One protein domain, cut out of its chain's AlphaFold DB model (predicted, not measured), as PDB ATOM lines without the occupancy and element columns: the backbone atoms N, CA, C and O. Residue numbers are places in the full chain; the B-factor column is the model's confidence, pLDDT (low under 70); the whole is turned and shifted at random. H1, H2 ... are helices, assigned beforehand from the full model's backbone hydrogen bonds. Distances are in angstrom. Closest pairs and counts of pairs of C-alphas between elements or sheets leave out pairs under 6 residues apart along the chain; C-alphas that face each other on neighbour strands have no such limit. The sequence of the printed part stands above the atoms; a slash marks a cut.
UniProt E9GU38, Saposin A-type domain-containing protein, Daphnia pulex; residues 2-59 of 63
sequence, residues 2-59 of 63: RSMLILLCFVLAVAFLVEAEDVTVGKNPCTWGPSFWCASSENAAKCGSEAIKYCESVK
ATOM      1  N   ARG A   2     373.126 179.583 281.487       76.56
ATOM      2  CA  ARG A   2     372.302 178.812 280.522       76.56
ATOM      3  C   ARG A   2     371.455 179.695 279.589       76.56
ATOM      4  O   ARG A   2     371.406 179.444 278.397       76.56
ATOM      5  N   SER A   3     370.871 180.775 280.114       78.88
ATOM      6  CA  SER A   3     370.106 181.756 279.322       78.88
ATOM      7  C   SER A   3     370.974 182.539 278.320       78.88
ATOM      8  O   SER A   3     370.537 182.784 277.203       78.88
ATOM      9  N   MET A   4     372.235 182.832 278.667       81.06
ATOM     10  CA  MET A   4     373.208 183.444 277.745       81.06
ATOM     11  C   MET A   4     373.552 182.507 276.584       81.06
ATOM     12  O   MET A   4     373.641 182.949 275.447       81.06
ATOM     13  N   LEU A   5     373.691 181.208 276.867       81.94
ATOM     14  CA  LEU A   5     373.962 180.201 275.844       81.94
ATOM     15  C   LEU A   5     372.769 180.025 274.893       81.94
ATOM     16  O   LEU A   5     372.960 179.907 273.692       81.94
ATOM     17  N   ILE A   6     371.542 180.079 275.423       87.50
ATOM     18  CA  ILE A   6     370.313 180.039 274.619       87.50
ATOM     19  C   ILE A   6     370.248 181.252 273.684       87.50
ATOM     20  O   ILE A   6     370.089 181.073 272.482       87.50
ATOM     21  N   LEU A   7     370.429 182.469 274.206       82.69
ATOM     22  CA  LEU A   7     370.425 183.693 273.396       82.69
ATOM     23  C   LEU A   7     371.484 183.653 272.289       82.69
ATOM     24  O   LEU A   7     371.196 184.003 271.149       82.69
ATOM     25  N   LEU A   8     372.685 183.171 272.607       85.31
ATOM     26  CA  LEU A   8     373.774 183.047 271.643       85.31
ATOM     27  C   LEU A   8     373.443 182.022 270.545       85.31
ATOM     28  O   LEU A   8     373.641 182.311 269.369       85.31
ATOM     29  N   CYS A   9     372.853 180.875 270.898       88.44
ATOM     30  CA  CYS A   9     372.367 179.896 269.922       88.44
ATOM     31  C   CYS A   9     371.256 180.457 269.020       88.44
ATOM     32  O   CYS A   9     371.264 180.188 267.823       88.44
ATOM     33  N   PHE A  10     370.325 181.245 269.566       86.50
ATOM     34  CA  PHE A  10     369.264 181.887 268.783       86.50
ATOM     35  C   PHE A  10     369.823 182.905 267.785       86.50
ATOM     36  O   PHE A  10     369.425 182.897 266.627       86.50
ATOM     37  N   VAL A  11     370.773 183.746 268.205       86.94
ATOM     38  CA  VAL A  11     371.420 184.724 267.315       86.94
ATOM     39  C   VAL A  11     372.191 184.024 266.198       86.94
ATOM     40  O   VAL A  11     372.052 184.408 265.039       86.94
ATOM     41  N   LEU A  12     372.950 182.971 266.524       84.19
ATOM     42  CA  LEU A  12     373.634 182.162 265.514       84.19
ATOM     43  C   LEU A  12     372.625 181.544 264.538       84.19
ATOM     44  O   LEU A  12     372.793 181.692 263.335       84.19
ATOM     45  N   ALA A  13     371.547 180.927 265.029       83.94
ATOM     46  CA  ALA A  13     370.518 180.337 264.173       83.94
ATOM     47  C   ALA A  13     369.861 181.365 263.233       83.94
ATOM     48  O   ALA A  13     369.705 181.086 262.050       83.94
ATOM     49  N   VAL A  14     369.525 182.565 263.722       83.50
ATOM     50  CA  VAL A  14     368.925 183.635 262.905       83.50
ATOM     51  C   VAL A  14     369.903 184.159 261.851       83.50
ATOM     52  O   VAL A  14     369.503 184.381 260.712       83.50
ATOM     53  N   ALA A  15     371.186 184.306 262.194       79.75
ATOM     54  CA  ALA A  15     372.211 184.741 261.245       79.75
ATOM     55  C   ALA A  15     372.396 183.759 260.074       79.75
ATOM     56  O   ALA A  15     372.698 184.188 258.967       79.75
ATOM     57  N   PHE A  16     372.180 182.458 260.299       74.19
ATOM     58  CA  PHE A  16     372.213 181.438 259.243       74.19
ATOM     59  C   PHE A  16     370.964 181.427 258.345       74.19
ATOM     60  O   PHE A  16     371.030 180.882 257.248       74.19
ATOM     61  N   LEU A  17     369.839 181.996 258.793       72.25
ATOM     62  CA  LEU A  17     368.572 182.027 258.046       72.25
ATOM     63  C   LEU A  17     368.359 183.325 257.253       72.25
ATOM     64  O   LEU A  17     367.423 183.409 256.464       72.25
ATOM     65  N   VAL A  18     369.199 184.339 257.465       75.56
ATOM     66  CA  VAL A  18     369.192 185.555 256.649       75.56
ATOM     67  C   VAL A  18     369.883 185.253 255.322       75.56
ATOM     68  O   VAL A  18     371.107 185.278 255.207       75.56
ATOM     69  N   GLU A  19     369.083 184.978 254.297       63.91
ATOM     70  CA  GLU A  19     369.500 185.200 252.918       63.91
ATOM     71  C   GLU A  19     369.490 186.712 252.693       63.91
ATOM     72  O   GLU A  19     368.444 187.359 252.729       63.91
ATOM     73  N   ALA A  20     370.678 187.299 252.538       63.16
ATOM     74  CA  ALA A  20     370.802 188.696 252.160       63.16
ATOM     75  C   ALA A  20     370.232 188.857 250.745       63.16
ATOM     76  O   ALA A  20     370.880 188.503 249.759       63.16
ATOM     77  N   GLU A  21     369.005 189.364 250.643       63.16
ATOM     78  CA  GLU A  21     368.484 189.850 249.376       63.16
ATOM     79  C   GLU A  21     369.413 190.965 248.875       63.16
ATOM     80  O   GLU A  21     369.740 191.906 249.597       63.16
ATOM     81  N   ASP A  22     369.926 190.805 247.657       63.94
ATOM     82  CA  ASP A  22     370.796 191.763 246.978       63.94
ATOM     83  C   ASP A  22     370.052 193.100 246.829       63.94
ATOM     84  O   ASP A  22     369.320 193.308 245.861       63.94
ATOM     85  N   VAL A  23     370.212 194.006 247.804       66.69
ATOM     86  CA  VAL A  23     369.643 195.367 247.804       66.69
ATOM     87  C   VAL A  23     370.425 196.249 246.822       66.69
ATOM     88  O   VAL A  23     370.972 197.296 247.167       66.69
ATOM     89  N   THR A  24     370.529 195.817 245.567       73.69
ATOM     90  CA  THR A  24     371.035 196.661 244.488       73.69
ATOM     91  C   THR A  24     369.909 197.576 244.029       73.69
ATOM     92  O   THR A  24     369.001 197.196 243.284       73.69
ATOM     93  N   VAL A  25     369.957 198.820 244.507       71.06
ATOM     94  CA  VAL A  25     369.034 199.874 244.076       71.06
ATOM     95  C   VAL A  25     369.114 200.001 242.554       71.06
ATOM     96  O   VAL A  25     370.198 200.130 241.987       71.06
ATOM     97  N   GLY A  26     367.962 199.933 241.885       74.06
ATOM     98  CA  GLY A  26     367.870 200.097 240.436       74.06
ATOM     99  C   GLY A  26     367.874 198.807 239.611       74.06
ATOM    100  O   GLY A  26     367.495 198.870 238.444       74.06
ATOM    101  N   LYS A  27     368.205 197.636 240.173       87.44
ATOM    102  CA  LYS A  27     368.079 196.353 239.447       87.44
ATOM    103  C   LYS A  27     366.626 195.894 239.332       87.44
ATOM    104  O   LYS A  27     366.219 195.372 238.299       87.44
ATOM    105  N   ASN A  28     365.844 196.103 240.390       89.88
ATOM    106  CA  ASN A  28     364.406 195.866 240.388       89.88
ATOM    107  C   ASN A  28     363.681 197.140 239.900       89.88
ATOM    108  O   ASN A  28     363.742 198.150 240.607       89.88
ATOM    109  N   PRO A  29     362.963 197.121 238.758       92.00
ATOM    110  CA  PRO A  29     362.244 198.290 238.239       92.00
ATOM    111  C   PRO A  29     361.226 198.889 239.219       92.00
ATOM    112  O   PRO A  29     360.951 200.085 239.197       92.00
ATOM    113  N   CYS A  30     360.715 198.089 240.153       93.81
ATOM    114  CA  CYS A  30     359.794 198.552 241.188       93.81
ATOM    115  C   CYS A  30     360.457 199.467 242.226       93.81
ATOM    116  O   CYS A  30     359.766 200.168 242.960       93.81
ATOM    117  N   THR A  31     361.794 199.517 242.249       93.69
ATOM    118  CA  THR A  31     362.575 200.453 243.075       93.69
ATOM    119  C   THR A  31     362.822 201.803 242.397       93.69
ATOM    120  O   THR A  31     363.333 202.711 243.042       93.69
ATOM    121  N   TRP A  32     362.447 201.975 241.122       93.38
ATOM    122  CA  TRP A  32     362.647 203.236 240.386       93.38
ATOM    123  C   TRP A  32     361.659 204.339 240.788       93.38
ATOM    124  O   TRP A  32     361.846 205.498 240.430       93.38
ATOM    125  N   GLY A  33     360.623 203.987 241.553       93.56
ATOM    126  CA  GLY A  33     359.648 204.929 242.091       93.56
ATOM    127  C   GLY A  33     358.394 205.113 241.227       93.56
ATOM    128  O   GLY A  33     358.319 204.581 240.114       93.56
ATOM    129  N   PRO A  34     357.379 205.830 241.755       95.88
ATOM    130  CA  PRO A  34     356.025 205.877 241.194       95.88
ATOM    131  C   PRO A  34     355.953 206.348 239.747       95.88
ATOM    132  O   PRO A  34     355.116 205.863 238.992       95.88
ATOM    133  N   SER A  35     356.868 207.221 239.325       96.00
ATOM    134  CA  SER A  35     356.960 207.677 237.936       96.00
ATOM    135  C   SER A  35     357.184 206.534 236.942       96.00
ATOM    136  O   SER A  35     356.739 206.635 235.805       96.00
ATOM    137  N   PHE A  36     357.834 205.432 237.342       96.06
ATOM    138  CA  PHE A  36     357.994 204.252 236.488       96.06
ATOM    139  C   PHE A  36     356.755 203.353 236.503       96.06
ATOM    140  O   PHE A  36     356.219 203.007 235.446       96.06
ATOM    141  N   TRP A  37     356.309 202.935 237.690       97.19
ATOM    142  CA  TRP A  37     355.238 201.945 237.790       97.19
ATOM    143  C   TRP A  37     353.851 202.530 237.522       97.19
ATOM    144  O   TRP A  37     353.022 201.822 236.965       97.19
ATOM    145  N   CYS A  38     353.623 203.824 237.758       98.06
ATOM    146  CA  CYS A  38     352.406 204.511 237.315       98.06
ATOM    147  C   CYS A  38     352.477 205.045 235.876       98.06
ATOM    148  O   CYS A  38     351.512 205.649 235.419       98.06
ATOM    149  N   ALA A  39     353.557 204.793 235.125       97.31
ATOM    150  CA  ALA A  39     353.587 205.129 233.697       97.31
ATOM    151  C   ALA A  39     352.662 204.228 232.857       97.31
ATOM    152  O   ALA A  39     352.252 204.611 231.763       97.31
ATOM    153  N   SER A  40     352.343 203.021 233.339       97.38
ATOM    154  CA  SER A  40     351.390 202.116 232.693       97.38
ATOM    155  C   SER A  40     350.841 201.083 233.676       97.38
ATOM    156  O   SER A  40     351.511 200.700 234.637       97.38
ATOM    157  N   SER A  41     349.644 200.561 233.403       97.00
ATOM    158  CA  SER A  41     349.062 199.470 234.197       97.00
ATOM    159  C   SER A  41     349.926 198.211 234.198       97.00
ATOM    160  O   SER A  41     349.983 197.500 235.199       97.00
ATOM    161  N   GLU A  42     350.648 197.957 233.108       97.94
ATOM    162  CA  GLU A  42     351.556 196.821 232.999       97.94
ATOM    163  C   GLU A  42     352.789 196.976 233.900       97.94
ATOM    164  O   GLU A  42     353.217 196.007 234.528       97.94
ATOM    165  N   ASN A  43     353.345 198.188 234.017       97.62
ATOM    166  CA  ASN A  43     354.455 198.440 234.936       97.62
ATOM    167  C   ASN A  43     354.001 198.318 236.395       97.62
ATOM    168  O   ASN A  43     354.698 197.695 237.194       97.62
ATOM    169  N   ALA A  44     352.816 198.836 236.729       97.62
ATOM    170  CA  ALA A  44     352.222 198.656 238.051       97.62
ATOM    171  C   ALA A  44     351.997 197.170 238.370       97.62
ATOM    172  O   ALA A  44     352.361 196.714 239.451       97.62
ATOM    173  N   ALA A  45     351.486 196.387 237.415       97.69
ATOM    174  CA  ALA A  45     351.259 194.953 237.594       97.69
ATOM    175  C   ALA A  45     352.555 194.166 237.841       97.69
ATOM    176  O   ALA A  45     352.563 193.263 238.678       97.69
ATOM    177  N   LYS A  46     353.667 194.543 237.189       96.81
ATOM    178  CA  LYS A  46     355.004 193.973 237.459       96.81
ATOM    179  C   LYS A  46     355.472 194.223 238.899       96.81
ATOM    180  O   LYS A  46     356.281 193.454 239.407       96.81
ATOM    181  N   CYS A  47     354.941 195.259 239.549       96.31
ATOM    182  CA  CYS A  47     355.272 195.661 240.915       96.31
ATOM    183  C   CYS A  47     354.234 195.260 241.970       96.31
ATOM    184  O   CYS A  47     354.460 195.474 243.161       96.31
ATOM    185  N   GLY A  48     353.136 194.626 241.556       96.50
ATOM    186  CA  GLY A  48     352.132 194.041 242.438       96.50
ATOM    187  C   GLY A  48     350.897 194.915 242.678       96.50
ATOM    188  O   GLY A  48     350.760 196.030 242.177       96.50
ATOM    189  N   SER A  49     349.957 194.386 243.464       97.25
ATOM    190  CA  SER A  49     348.657 195.025 243.715       97.25
ATOM    191  C   SER A  49     348.762 196.357 244.447       97.25
ATOM    192  O   SER A  49     347.944 197.240 244.217       97.25
ATOM    193  N   GLU A  50     349.756 196.515 245.320       96.88
ATOM    194  CA  GLU A  50     349.952 197.763 246.065       96.88
ATOM    195  C   GLU A  50     350.384 198.899 245.138       96.88
ATOM    196  O   GLU A  50     349.921 200.029 245.292       96.88
ATOM    197  N   ALA A  51     351.176 198.580 244.111       97.50
ATOM    198  CA  ALA A  51     351.523 199.527 243.067       97.50
ATOM    199  C   ALA A  51     350.279 199.949 242.262       97.50
ATOM    200  O   ALA A  51     350.030 201.136 242.072       97.50
ATOM    201  N   ILE A  52     349.434 198.995 241.858       98.00
ATOM    202  CA  ILE A  52     348.180 199.302 241.146       98.00
ATOM    203  C   ILE A  52     347.270 200.199 241.997       98.00
ATOM    204  O   ILE A  52     346.852 201.257 241.528       98.00
ATOM    205  N   LYS A  53     347.023 199.827 243.259       98.25
ATOM    206  CA  LYS A  53     346.173 200.595 244.185       98.25
ATOM    207  C   LYS A  53     346.678 202.018 244.385       98.25
ATOM    208  O   LYS A  53     345.885 202.957 244.410       98.25
ATOM    209  N   TYR A  54     347.991 202.191 244.532       97.44
ATOM    210  CA  TYR A  54     348.563 203.524 244.656       97.44
ATOM    211  C   TYR A  54     348.342 204.329 243.372       97.44
ATOM    212  O   TYR A  54     347.825 205.443 243.462       97.44
ATOM    213  N   CYS A  55     348.633 203.768 242.191       98.19
ATOM    214  CA  CYS A  55     348.410 204.470 240.924       98.19
ATOM    215  C   CYS A  55     346.934 204.841 240.721       98.19
ATOM    216  O   CYS A  55     346.634 205.949 240.285       98.19
ATOM    217  N   GLU A  56     346.001 203.968 241.100       97.94
ATOM    218  CA  GLU A  56     344.566 204.268 241.105       97.94
ATOM    219  C   GLU A  56     344.219 205.414 242.065       97.94
ATOM    220  O   GLU A  56     343.464 206.316 241.695       97.94
ATOM    221  N   SER A  57     344.803 205.428 243.270       97.75
ATOM    222  CA  SER A  57     344.553 206.469 244.279       97.75
ATOM    223  C   SER A  57     344.987 207.866 243.821       97.75
ATOM    224  O   SER A  57     344.291 208.845 244.094       97.75
ATOM    225  N   VAL A  58     346.079 207.951 243.054       97.19
ATOM    226  CA  VAL A  58     346.584 209.195 242.439       97.19
ATOM    227  C   VAL A  58     346.060 209.399 241.014       97.19
ATOM    228  O   VAL A  58     346.517 210.282 240.293       97.19
ATOM    229  N   LYS A  59     345.093 208.583 240.574       96.94
ATOM    230  CA  LYS A  59     344.486 208.635 239.234       96.94
ATOM    231  C   LYS A  59     345.522 208.650 238.102       96.94
ATOM    232  O   LYS A  59     345.363 209.390 237.133       96.94
TER     233      LYS A  59
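What this domain is: This is residues 2 to 59 of the 63 residues of the protein "Saposin A-type domain-containing protein" of Daphnia pulex (UniProt E9GU38). A long helix, H1, sticks out as a free arm, and an unnamed link runs from it to a small compact head of three short helices, H2, H3 and H4, at the other end. In the head, H3 and H4 form a helical hairpin, and the very short H2 packs beside it. The printed part has 58 residues with four named helices, H1, H2, H3 and H4 along the chain, and no named strand; its class is all helix. The whole is extended, with a radius of gyration of the C-alphas of 19.1 A and spans of 58 by 23 by 13 A, the arm making much of the length.

Where its parts are: The printed part begins with H1, residues 2 to 17, which runs 23.0 A from C-alpha 2 at (372.302, 178.812, 280.522) to C-alpha 17 at (368.572, 182.027, 258.046). Residues 18 to 33 have no named element. H2, residues 34 to 37, follows and measures 5.3 A from first to last C-alpha. H3, residues 41 to 47, measures 9.9 A. H4, residues 49 to 57, measures 12.2 A and ends with C-alpha 57 at (344.553, 206.469, 244.279).

How they stand to each other: H1 touches no helix, and it is apart from H2, H3 and H4. H2 and H3 touch only at the corner by their tight link, where their closest C-alphas, those of Trp 37 and Ala 44, are 4.5 A apart. H2 and H4 only just touch, with 3 pairs of C-alphas within 8 A; the closest are those of Trp 37 and Ala 51, 6.9 A apart. H3 and H4 touch, and their closest C-alphas, those of Ala 44 and Ile 52, are 5.1 A apart. These two run opposite ways at a steep tilt of 43 degrees and form a helical hairpin. In H1, H3 and H4 every pair of O of residue i and N of residue i+4 is within hydrogen-bond range. H2, with 4 residues, is too short for such a pair, and its one pair of O of residue i and N of residue i+3 is within range.

The domain as a whole: The outline is a rod, and the two C-alphas farthest apart, those of Arg 2 and Lys 59, are 58.0 A apart. Residues 2 to 22, of which 2 to 17 belong to H1, stand free. The body without them has 37 residues, spans 29 by 15 by 13 A and has a radius of gyration of 9.4 A. The link from H1 to H2, 16 residues, is long, while those from H2 to H3 and from H3 to H4 are tight. The printed part has no cut. The mean pLDDT of the printed part is 88.0, and residues 19 to 23 are under 70.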